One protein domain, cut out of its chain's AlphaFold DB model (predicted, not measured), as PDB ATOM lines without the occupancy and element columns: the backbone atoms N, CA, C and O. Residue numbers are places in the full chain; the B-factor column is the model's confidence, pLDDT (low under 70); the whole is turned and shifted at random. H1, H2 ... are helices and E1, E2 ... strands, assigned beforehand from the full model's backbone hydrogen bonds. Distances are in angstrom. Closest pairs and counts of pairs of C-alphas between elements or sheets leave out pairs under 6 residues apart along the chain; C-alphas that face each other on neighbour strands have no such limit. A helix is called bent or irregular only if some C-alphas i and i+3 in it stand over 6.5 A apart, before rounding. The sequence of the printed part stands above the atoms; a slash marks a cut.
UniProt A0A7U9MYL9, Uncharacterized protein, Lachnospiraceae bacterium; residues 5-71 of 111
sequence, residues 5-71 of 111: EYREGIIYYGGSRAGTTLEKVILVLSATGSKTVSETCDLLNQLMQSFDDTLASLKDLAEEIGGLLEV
ATOM      1  N   GLU A   5     191.261 204.013 224.583       95.44
ATOM      2  CA  GLU A   5     192.350 203.088 224.896       95.44
ATOM      3  C   GLU A   5     193.441 203.145 223.832       95.44
ATOM      4  O   GLU A   5     193.153 203.258 222.644       95.44
ATOM      5  N   TYR A   6     194.700 203.031 224.250       95.81
ATOM      6  CA  TYR A   6     195.836 202.922 223.340       95.81
ATOM      7  C   TYR A   6     196.487 201.551 223.504       95.81
ATOM      8  O   TYR A   6     196.993 201.225 224.578       95.81
ATOM      9  N   ARG A   7     196.451 200.731 222.451       94.44
ATOM     10  CA  ARG A   7     197.004 199.371 222.450       94.44
ATOM     11  C   ARG A   7     197.743 199.135 221.141       94.44
ATOM     12  O   ARG A   7     197.185 199.370 220.076       94.44
ATOM     13  N   GLU A   8     198.994 198.687 221.229       91.81
ATOM     14  CA  GLU A   8     199.802 198.289 220.062       91.81
ATOM     15  C   GLU A   8     199.902 199.367 218.962       91.81
ATOM     16  O   GLU A   8     199.925 199.069 217.772       91.81
ATOM     17  N   GLY A   9     199.940 200.650 219.340       91.00
ATOM     18  CA  GLY A   9     200.002 201.742 218.360       91.00
ATOM     19  C   GLY A   9     198.652 202.165 217.779       91.00
ATOM     20  O   GLY A   9     198.608 203.079 216.958       91.00
ATOM     21  N   ILE A  10     197.554 201.538 218.200       93.94
ATOM     22  CA  ILE A  10     196.200 201.813 217.717       93.94
ATOM     23  C   ILE A  10     195.376 202.423 218.850       93.94
ATOM     24  O   ILE A  10     195.440 201.983 220.000       93.94
ATOM     25  N   ILE A  11     194.590 203.444 218.511       96.38
ATOM     26  CA  ILE A  11     193.651 204.074 219.437       96.38
ATOM     27  C   ILE A  11     192.268 203.453 219.232       96.38
ATOM     28  O   ILE A  11     191.798 203.305 218.101       96.38
ATOM     29  N   TYR A  12     191.603 203.122 220.331       96.12
ATOM     30  CA  TYR A  12     190.245 202.597 220.379       96.12
ATOM     31  C   TYR A  12     189.343 203.542 221.176       96.12
ATOM     32  O   TYR A  12     189.795 204.194 222.114       96.12
ATOM     33  N   TYR A  13     188.067 203.601 220.808       94.31
ATOM     34  CA  TYR A  13     187.006 204.303 221.522       94.31
ATOM     35  C   TYR A  13     185.792 203.380 221.632       94.31
ATOM     36  O   TYR A  13     185.314 202.869 220.616       94.31
ATOM     37  N   GLY A  14     185.334 203.099 222.855       92.19
ATOM     38  CA  GLY A  14     184.185 202.205 223.077       92.19
ATOM     39  C   GLY A  14     184.414 200.779 222.553       92.19
ATOM     40  O   GLY A  14     183.492 200.129 222.069       92.19
ATOM     41  N   GLY A  15     185.668 200.312 222.560       91.44
ATOM     42  CA  GLY A  15     186.062 198.995 222.039       91.44
ATOM     43  C   GLY A  15     186.212 198.906 220.514       91.44
ATOM     44  O   GLY A  15     186.686 197.889 220.015       91.44
ATOM     45  N   SER A  16     185.874 199.959 219.768       93.94
ATOM     46  CA  SER A  16     186.083 200.031 218.315       93.94
ATOM     47  C   SER A  16     187.299 200.882 217.977       93.94
ATOM     48  O   SER A  16     187.669 201.771 218.741       93.94
ATOM     49  N   ARG A  17     187.936 200.640 216.827       94.25
ATOM     50  CA  ARG A  17     189.047 201.489 216.374       94.25
ATOM     51  C   ARG A  17     188.574 202.937 216.238       94.25
ATOM     52  O   ARG A  17     187.532 203.197 215.635       94.25
ATOM     53  N   ALA A  18     189.346 203.867 216.787       93.25
ATOM     54  CA  ALA A  18     189.040 205.284 216.719       93.25
ATOM     55  C   ALA A  18     189.040 205.777 215.264       93.25
ATOM     56  O   ALA A  18     189.856 205.370 214.438       93.25
ATOM     57  N   GLY A  19     188.116 206.684 214.949       93.25
ATOM     58  CA  GLY A  19     188.099 207.347 213.649       93.25
ATOM     59  C   GLY A  19     189.330 208.236 213.455       93.25
ATOM     60  O   GLY A  19     189.891 208.773 214.412       93.25
ATOM     61  N   THR A  20     189.696 208.475 212.195       92.75
ATOM     62  CA  THR A  20     190.900 209.234 211.812       92.75
ATOM     63  C   THR A  20     190.979 210.631 212.429       92.75
ATOM     64  O   THR A  20     192.067 211.158 212.642       92.75
ATOM     65  N   THR A  21     189.836 211.268 212.698       94.62
ATOM     66  CA  THR A  21     189.788 212.596 213.325       94.62
ATOM     67  C   THR A  21     190.196 212.534 214.793       94.62
ATOM     68  O   THR A  21     191.032 213.325 215.221       94.62
ATOM     69  N   LEU A  22     189.650 211.576 215.550       93.44
ATOM     70  CA  LEU A  22     189.976 211.395 216.963       93.44
ATOM     71  C   LEU A  22     191.445 210.989 217.131       93.44
ATOM     72  O   LEU A  22     192.142 211.568 217.958       93.44
ATOM     73  N   GLU A  23     191.933 210.073 216.285       94.56
ATOM     74  CA  GLU A  23     193.349 209.688 216.259       94.56
ATOM     75  C   GLU A  23     194.258 210.911 216.049       94.56
ATOM     76  O   GLU A  23     195.179 211.139 216.832       94.56
ATOM     77  N   LYS A  24     193.974 211.752 215.042       96.06
ATOM     78  CA  LYS A  24     194.758 212.970 214.776       96.06
ATOM     79  C   LYS A  24     194.761 213.935 215.956       96.06
ATOM     80  O   LYS A  24     195.816 214.464 216.291       96.06
ATOM     81  N   VAL A  25     193.604 214.172 216.572       96.12
ATOM     82  CA  VAL A  25     193.495 215.075 217.726       96.12
ATOM     83  C   VAL A  25     194.346 214.566 218.881       96.12
ATOM     84  O   VAL A  25     195.125 215.335 219.438       96.12
ATOM     85  N   ILE A  26     194.256 213.273 219.201       95.88
ATOM     86  CA  ILE A  26     195.043 212.674 220.281       95.88
ATOM     87  C   ILE A  26     196.537 212.794 219.977       95.88
ATOM     88  O   ILE A  26     197.281 213.261 220.830       95.88
ATOM     89  N   LEU A  27     196.975 212.475 218.755       95.88
ATOM     90  CA  LEU A  27     198.384 212.591 218.366       95.88
ATOM     91  C   LEU A  27     198.910 214.031 218.469       95.88
ATOM     92  O   LEU A  27     200.014 214.249 218.969       95.88
ATOM     93  N   VAL A  28     198.121 215.019 218.036       97.25
ATOM     94  CA  VAL A  28     198.479 216.441 218.160       97.25
ATOM     95  C   VAL A  28     198.549 216.855 219.627       97.25
ATOM     96  O   VAL A  28     199.496 217.541 220.010       97.25
ATOM     97  N   LEU A  29     197.596 216.432 220.460       96.44
ATOM     98  CA  LEU A  29     197.603 216.724 221.895       96.44
ATOM     99  C   LEU A  29     198.806 216.092 222.596       96.44
ATOM    100  O   LEU A  29     199.452 216.763 223.398       96.44
ATOM    101  N   SER A  30     199.147 214.850 222.256       96.19
ATOM    102  CA  SER A  30     200.339 214.167 222.767       96.19
ATOM    103  C   SER A  30     201.611 214.926 222.415       96.19
ATOM    104  O   SER A  30     202.412 215.228 223.298       96.19
ATOM    105  N   ALA A  31     201.769 215.304 221.143       95.56
ATOM    106  CA  ALA A  31     202.928 216.063 220.682       95.56
ATOM    107  C   ALA A  31     203.008 217.450 221.339       95.56
ATOM    108  O   ALA A  31     204.062 217.843 221.831       95.56
ATOM    109  N   THR A  32     201.888 218.175 221.395       96.44
ATOM    110  CA  THR A  32     201.822 219.530 221.967       96.44
ATOM    111  C   THR A  32     202.057 219.521 223.476       96.44
ATOM    112  O   THR A  32     202.692 220.423 224.015       96.44
ATOM    113  N   GLY A  33     201.553 218.498 224.165       91.56
ATOM    114  CA  GLY A  33     201.715 218.324 225.603       91.56
ATOM    115  C   GLY A  33     203.036 217.675 226.012       91.56
ATOM    116  O   GLY A  33     203.250 217.503 227.210       91.56
ATOM    117  N   SER A  34     203.897 217.292 225.058       94.50
ATOM    118  CA  SER A  34     205.110 216.495 225.304       94.50
ATOM    119  C   SER A  34     204.825 215.236 226.132       94.50
ATOM    120  O   SER A  34     205.542 214.918 227.082       94.50
ATOM    121  N   LYS A  35     203.735 214.538 225.799       95.25
ATOM    122  CA  LYS A  35     203.263 213.324 226.472       95.25
ATOM    123  C   LYS A  35     203.201 212.159 225.506       95.25
ATOM    124  O   LYS A  35     203.083 212.331 224.293       95.25
ATOM    125  N   THR A  36     203.225 210.953 226.054       96.69
ATOM    126  CA  THR A  36     202.932 209.763 225.258       96.69
ATOM    127  C   THR A  36     201.452 209.728 224.861       96.69
ATOM    128  O   THR A  36     200.588 210.331 225.507       96.69
ATOM    129  N   VAL A  37     201.144 208.981 223.800       95.62
ATOM    130  CA  VAL A  37     199.757 208.757 223.362       95.62
ATOM    131  C   VAL A  37     198.939 208.093 224.468       95.62
ATOM    132  O   VAL A  37     197.823 208.521 224.737       95.62
ATOM    133  N   SER A  38     199.527 207.123 225.176       96.31
ATOM    134  CA  SER A  38     198.879 206.452 226.309       96.31
ATOM    135  C   SER A  38     198.502 207.431 227.419       96.31
ATOM    136  O   SER A  38     197.338 207.494 227.800       96.31
ATOM    137  N   GLU A  39     199.452 208.246 227.888       96.81
ATOM    138  CA  GLU A  39     199.184 209.242 228.936       96.81
ATOM    139  C   GLU A  39     198.137 210.265 228.494       96.81
ATOM    140  O   GLU A  39     197.323 210.719 229.293       96.81
ATOM    141  N   THR A  40     198.145 210.635 227.212       96.88
ATOM    142  CA  THR A  40     197.148 211.552 226.650       96.88
ATOM    143  C   THR A  40     195.753 210.929 226.685       96.88
ATOM    144  O   THR A  40     194.809 211.588 227.115       96.88
ATOM    145  N   CYS A  41     195.617 209.657 226.298       95.56
ATOM    146  CA  CYS A  41     194.360 208.915 226.405       95.56
ATOM    147  C   CYS A  41     193.880 208.811 227.861       95.56
ATOM    148  O   CYS A  41     192.698 209.028 228.129       95.56
ATOM    149  N   ASP A  42     194.777 208.533 228.809       95.81
ATOM    150  CA  ASP A  42     194.433 208.447 230.233       95.81
ATOM    151  C   ASP A  42     193.939 209.787 230.790       95.81
ATOM    152  O   ASP A  42     192.912 209.831 231.469       95.81
ATOM    153  N   LEU A  43     194.611 210.892 230.454       96.06
ATOM    154  CA  LEU A  43     194.186 212.237 230.854       96.06
ATOM    155  C   LEU A  43     192.839 212.628 230.237       96.06
ATOM    156  O   LEU A  43     192.012 213.234 230.915       96.06
ATOM    157  N   LEU A  44     192.592 212.268 228.975       95.12
ATOM    158  CA  LEU A  44     191.300 212.512 228.329       95.12
ATOM    159  C   LEU A  44     190.176 211.720 229.002       95.12
ATOM    160  O   LEU A  44     189.108 212.278 229.246       95.12
ATOM    161  N   ASN A  45     190.423 210.461 229.369       95.31
ATOM    162  CA  ASN A  45     189.457 209.669 230.132       95.31
ATOM    163  C   ASN A  45     189.163 210.301 231.503       95.31
ATOM    164  O   ASN A  45     188.004 210.383 231.899       95.31
ATOM    165  N   GLN A  46     190.191 210.778 232.214       94.88
ATOM    166  CA  GLN A  46     190.015 211.475 233.496       94.88
ATOM    167  C   GLN A  46     189.203 212.764 233.336       94.88
ATOM    168  O   GLN A  46     188.319 213.038 234.145       94.88
ATOM    169  N   LEU A  47     189.471 213.537 232.281       93.62
ATOM    170  CA  LEU A  47     188.725 214.755 231.974       93.62
ATOM    171  C   LEU A  47     187.247 214.451 231.694       93.62
ATOM    172  O   LEU A  47     186.368 215.122 232.226       93.62
ATOM    173  N   MET A  48     186.969 213.427 230.885       91.81
ATOM    174  CA  MET A  48     185.602 212.986 230.592       91.81
ATOM    175  C   MET A  48     184.867 212.541 231.858       91.81
ATOM    176  O   MET A  48     183.733 212.959 232.079       91.81
ATOM    177  N   GLN A  49     185.534 211.769 232.720       92.75
ATOM    178  CA  GLN A  49     184.968 211.346 234.000       92.75
ATOM    179  C   GLN A  49     184.667 212.544 234.912       92.75
ATOM    180  O   GLN A  49     183.589 212.621 235.491       92.75
ATOM    181  N   SER A  50     185.574 213.521 234.984       93.62
ATOM    182  CA  SER A  50     185.364 214.750 235.757       93.62
ATOM    183  C   SER A  50     184.127 215.529 235.298       93.62
ATOM    184  O   SER A  50     183.409 216.080 236.139       93.62
ATOM    185  N   PHE A  51     183.855 215.582 233.991       91.75
ATOM    186  CA  PHE A  51     182.638 216.212 233.479       91.75
ATOM    187  C   PHE A  51     181.378 215.438 233.871       91.75
ATOM    188  O   PHE A  51     180.405 216.070 234.290       91.75
ATOM    189  N   ASP A  52     181.397 214.106 233.783       90.25
ATOM    190  CA  ASP A  52     180.275 213.261 234.213       90.25
ATOM    191  C   ASP A  52     179.965 213.467 235.704       90.25
ATOM    192  O   ASP A  52     178.812 213.717 236.066       90.25
ATOM    193  N   ASP A  53     180.992 213.458 236.556       91.75
ATOM    194  CA  ASP A  53     180.852 213.657 238.004       91.75
ATOM    195  C   ASP A  53     180.308 215.062 238.335       91.75
ATOM    196  O   ASP A  53     179.471 215.239 239.225       91.75
ATOM    197  N   THR A  54     180.743 216.075 237.578       91.69
ATOM    198  CA  THR A  54     180.246 217.453 237.725       91.69
ATOM    199  C   THR A  54     178.775 217.558 237.324       91.69
ATOM    200  O   THR A  54     177.985 218.194 238.023       91.69
ATOM    201  N   LEU A  55     178.379 216.928 236.215       91.62
ATOM    202  CA  LEU A  55     176.986 216.907 235.765       91.62
ATOM    203  C   LEU A  55     176.079 216.147 236.735       91.62
ATOM    204  O   LEU A  55     174.947 216.577 236.946       91.62
ATOM    205  N   ALA A  56     176.560 215.050 237.323       91.56
ATOM    206  CA  ALA A  56     175.844 214.331 238.372       91.56
ATOM    207  C   ALA A  56     175.617 215.234 239.592       91.56
ATOM    208  O   ALA A  56     174.475 215.457 239.983       91.56
ATOM    209  N   SER A  57     176.678 215.876 240.086       90.69
ATOM    210  CA  SER A  57     176.592 216.792 241.232       90.69
ATOM    211  C   SER A  57     175.620 217.956 240.986       90.69
ATOM    212  O   SER A  57     174.888 218.369 241.880       90.69
ATOM    213  N   LEU A  58     175.583 218.495 239.762       90.81
ATOM    214  CA  LEU A  58     174.636 219.552 239.391       90.81
ATOM    215  C   LEU A  58     173.181 219.070 239.362       90.81
ATOM    216  O   LEU A  58     172.287 219.852 239.684       90.81
ATOM    217  N   LYS A  59     172.933 217.815 238.970       91.50
ATOM    218  CA  LYS A  59     171.588 217.225 239.019       91.50
ATOM    219  C   LYS A  59     171.124 217.049 240.455       91.50
ATOM    220  O   LYS A  59     170.019 217.481 240.762       91.50
ATOM    221  N   ASP A  60     171.985 216.520 241.319       91.69
ATOM    222  CA  ASP A  60     171.673 216.334 242.738       91.69
ATOM    223  C   ASP A  60     171.318 217.678 243.394       91.69
ATOM    224  O   ASP A  60     170.281 217.812 244.040       91.69
ATOM    225  N   LEU A  61     172.107 218.727 243.129       89.44
ATOM    226  CA  LEU A  61     171.804 220.082 243.602       89.44
ATOM    227  C   LEU A  61     170.479 220.624 243.051       89.44
ATOM    228  O   LEU A  61     169.744 221.306 243.764       89.44
ATOM    229  N   ALA A  62     170.163 220.357 241.782       87.00
ATOM    230  CA  ALA A  62     168.897 220.781 241.191       87.00
ATOM    231  C   ALA A  62     167.697 220.059 241.828       87.00
ATOM    232  O   ALA A  62     166.666 220.695 242.053       87.00
ATOM    233  N   GLU A  63     167.834 218.773 242.155       88.69
ATOM    234  CA  GLU A  63     166.816 218.002 242.877       88.69
ATOM    235  C   GLU A  63     166.633 218.505 244.312       88.69
ATOM    236  O   GLU A  63     165.498 218.739 244.734       88.69
ATOM    237  N   GLU A  64     167.721 218.771 245.039       86.12
ATOM    238  CA  GLU A  64     167.657 219.355 246.385       86.12
ATOM    239  C   GLU A  64     166.979 220.732 246.379       86.12
ATOM    240  O   GLU A  64     166.115 221.012 247.216       86.12
ATOM    241  N   ILE A  65     167.315 221.590 245.409       79.00
ATOM    242  CA  ILE A  65     166.648 222.886 245.223       79.00
ATOM    243  C   ILE A  65     165.167 222.685 244.885       79.00
ATOM    244  O   ILE A  65     164.325 223.407 245.422       79.00
ATOM    245  N   GLY A  66     164.833 221.714 244.032       76.12
ATOM    246  CA  GLY A  66     163.454 221.344 243.718       76.12
ATOM    247  C   GLY A  66     162.662 220.973 244.972       76.12
ATOM    248  O   GLY A  66     161.611 221.563 245.222       76.12
ATOM    249  N   GLY A  67     163.209 220.098 245.817       73.56
ATOM    250  CA  GLY A  67     162.597 219.712 247.091       73.56
ATOM    251  C   GLY A  67     162.454 220.883 248.071       73.56
ATOM    252  O   GLY A  67     161.410 221.043 248.704       73.56
ATOM    253  N   LEU A  68     163.454 221.764 248.163       68.62
ATOM    254  CA  LEU A  68     163.359 222.987 248.972       68.62
ATOM    255  C   LEU A  68     162.271 223.940 248.456       68.62
ATOM    256  O   LEU A  68     161.569 224.564 249.255       68.62
ATOM    257  N   LEU A  69     162.113 224.056 247.136       63.44
ATOM    258  CA  LEU A  69     161.071 224.875 246.520       63.44
ATOM    259  C   LEU A  69     159.676 224.271 246.715       63.44
ATOM    260  O   LEU A  69     158.745 225.034 246.981       63.44
ATOM    261  N   GLU A  70     159.526 222.947 246.669       58.34
ATOM    262  CA  GLU A  70     158.277 222.258 247.020       58.34
ATOM    263  C   GLU A  70     157.903 222.493 248.491       58.34
ATOM    264  O   GLU A  70     156.779 222.905 248.779       58.34
ATOM    265  N   VAL A  71     158.860 222.381 249.420       54.69
ATOM    266  CA  VAL A  71     158.645 222.729 250.838       54.69
ATOM    267  C   VAL A  71     158.319 224.221 251.010       54.69
ATOM    268  O   VAL A  71     157.540 224.594 251.886       54.69
TER     269      VAL A  71
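Overview. This is residues 5 to 71 of the 111 residues of an uncharacterized protein of Lachnospiraceae bacterium (UniProt A0A7U9MYL9). A small two-stranded hairpin, E1 and E2, the short helix H1 and the first turns of the long helix H2 make a compact head, and the rest of H2 sticks out of it as one long straight arm, residues 46 to 71. Within the head, H1 and the first turns of H2 meet at about a right angle, with E1 beside the start of H2 and E2 beside H1. The printed part has 67 residues, with two named strands and two named helices in the order E1, E2, H1, H2; the sheet's order is E1 - E2, antiparallel, and the class is mostly helix. The whole is extended, with a radius of gyration of the C-alphas of 17.7 A and spans of 56 by 26 by 17 A, the arm making the length.

Along the chain. The sheet begins with E1, residues 5 to 7, whose C-alpha 5 is at (192.350, 203.088, 224.896). E2 is residues 10 to 13, 10.3 A from first to last C-alpha. H1 is residues 20 to 32, 18.1 A long, with C-alpha 20 at (190.900, 209.234, 211.812). H2 is residues 37 to 71, 51.4 A long, and ends at C-alpha 71 at (158.645, 222.729, 250.838). Neither helix is bent.

Arrangement. E1 and E2 form a hairpin, antiparallel at 154 degrees between their directions. N 5 and O 12 are within hydrogen-bond range at 2.9 A, as are N 12 and O 5 at 2.8 A. Residues 12 to 13 of E2 also pair, antiparallel, with residues 16 to 17. The closest C-alphas of E1 and H2 are those of Tyr 6 and Ser 38, 5.5 A apart. E2 and H2 are near each other, with 6 pairs of C-alphas within 10 A. The closest C-alphas of E2 and H1 are those of Ile 11 and Glu 23, 6.5 A apart. E1 and H1 are apart. H1 touches H2 with residues 26 to 30 alone, and H2 touches H1 with residues 37 to 41 alone; their closest C-alphas are those of Ser 30 and Val 37, 5.5 A apart. The lines of H1 and H2 are about perpendicular, at 77 degrees. Every O i to N i+4 pair is within hydrogen-bond range in H1 and H2.

Size, cuts and confidence. The C-alphas of Glu 8 and Val 71, the two farthest apart, are 56.9 A from each other. Residues 46 to 71, which belong to H2, stand free; without them the body of 41 residues spans 26 by 18 by 17 A. The printed part has no cut. The links E1 to E2 and H1 to H2 are tight, the link E2 to H1 is short, and no link is long. The mean pLDDT of the printed part is 91.0, and residues 68 to 71 of this model are under 70.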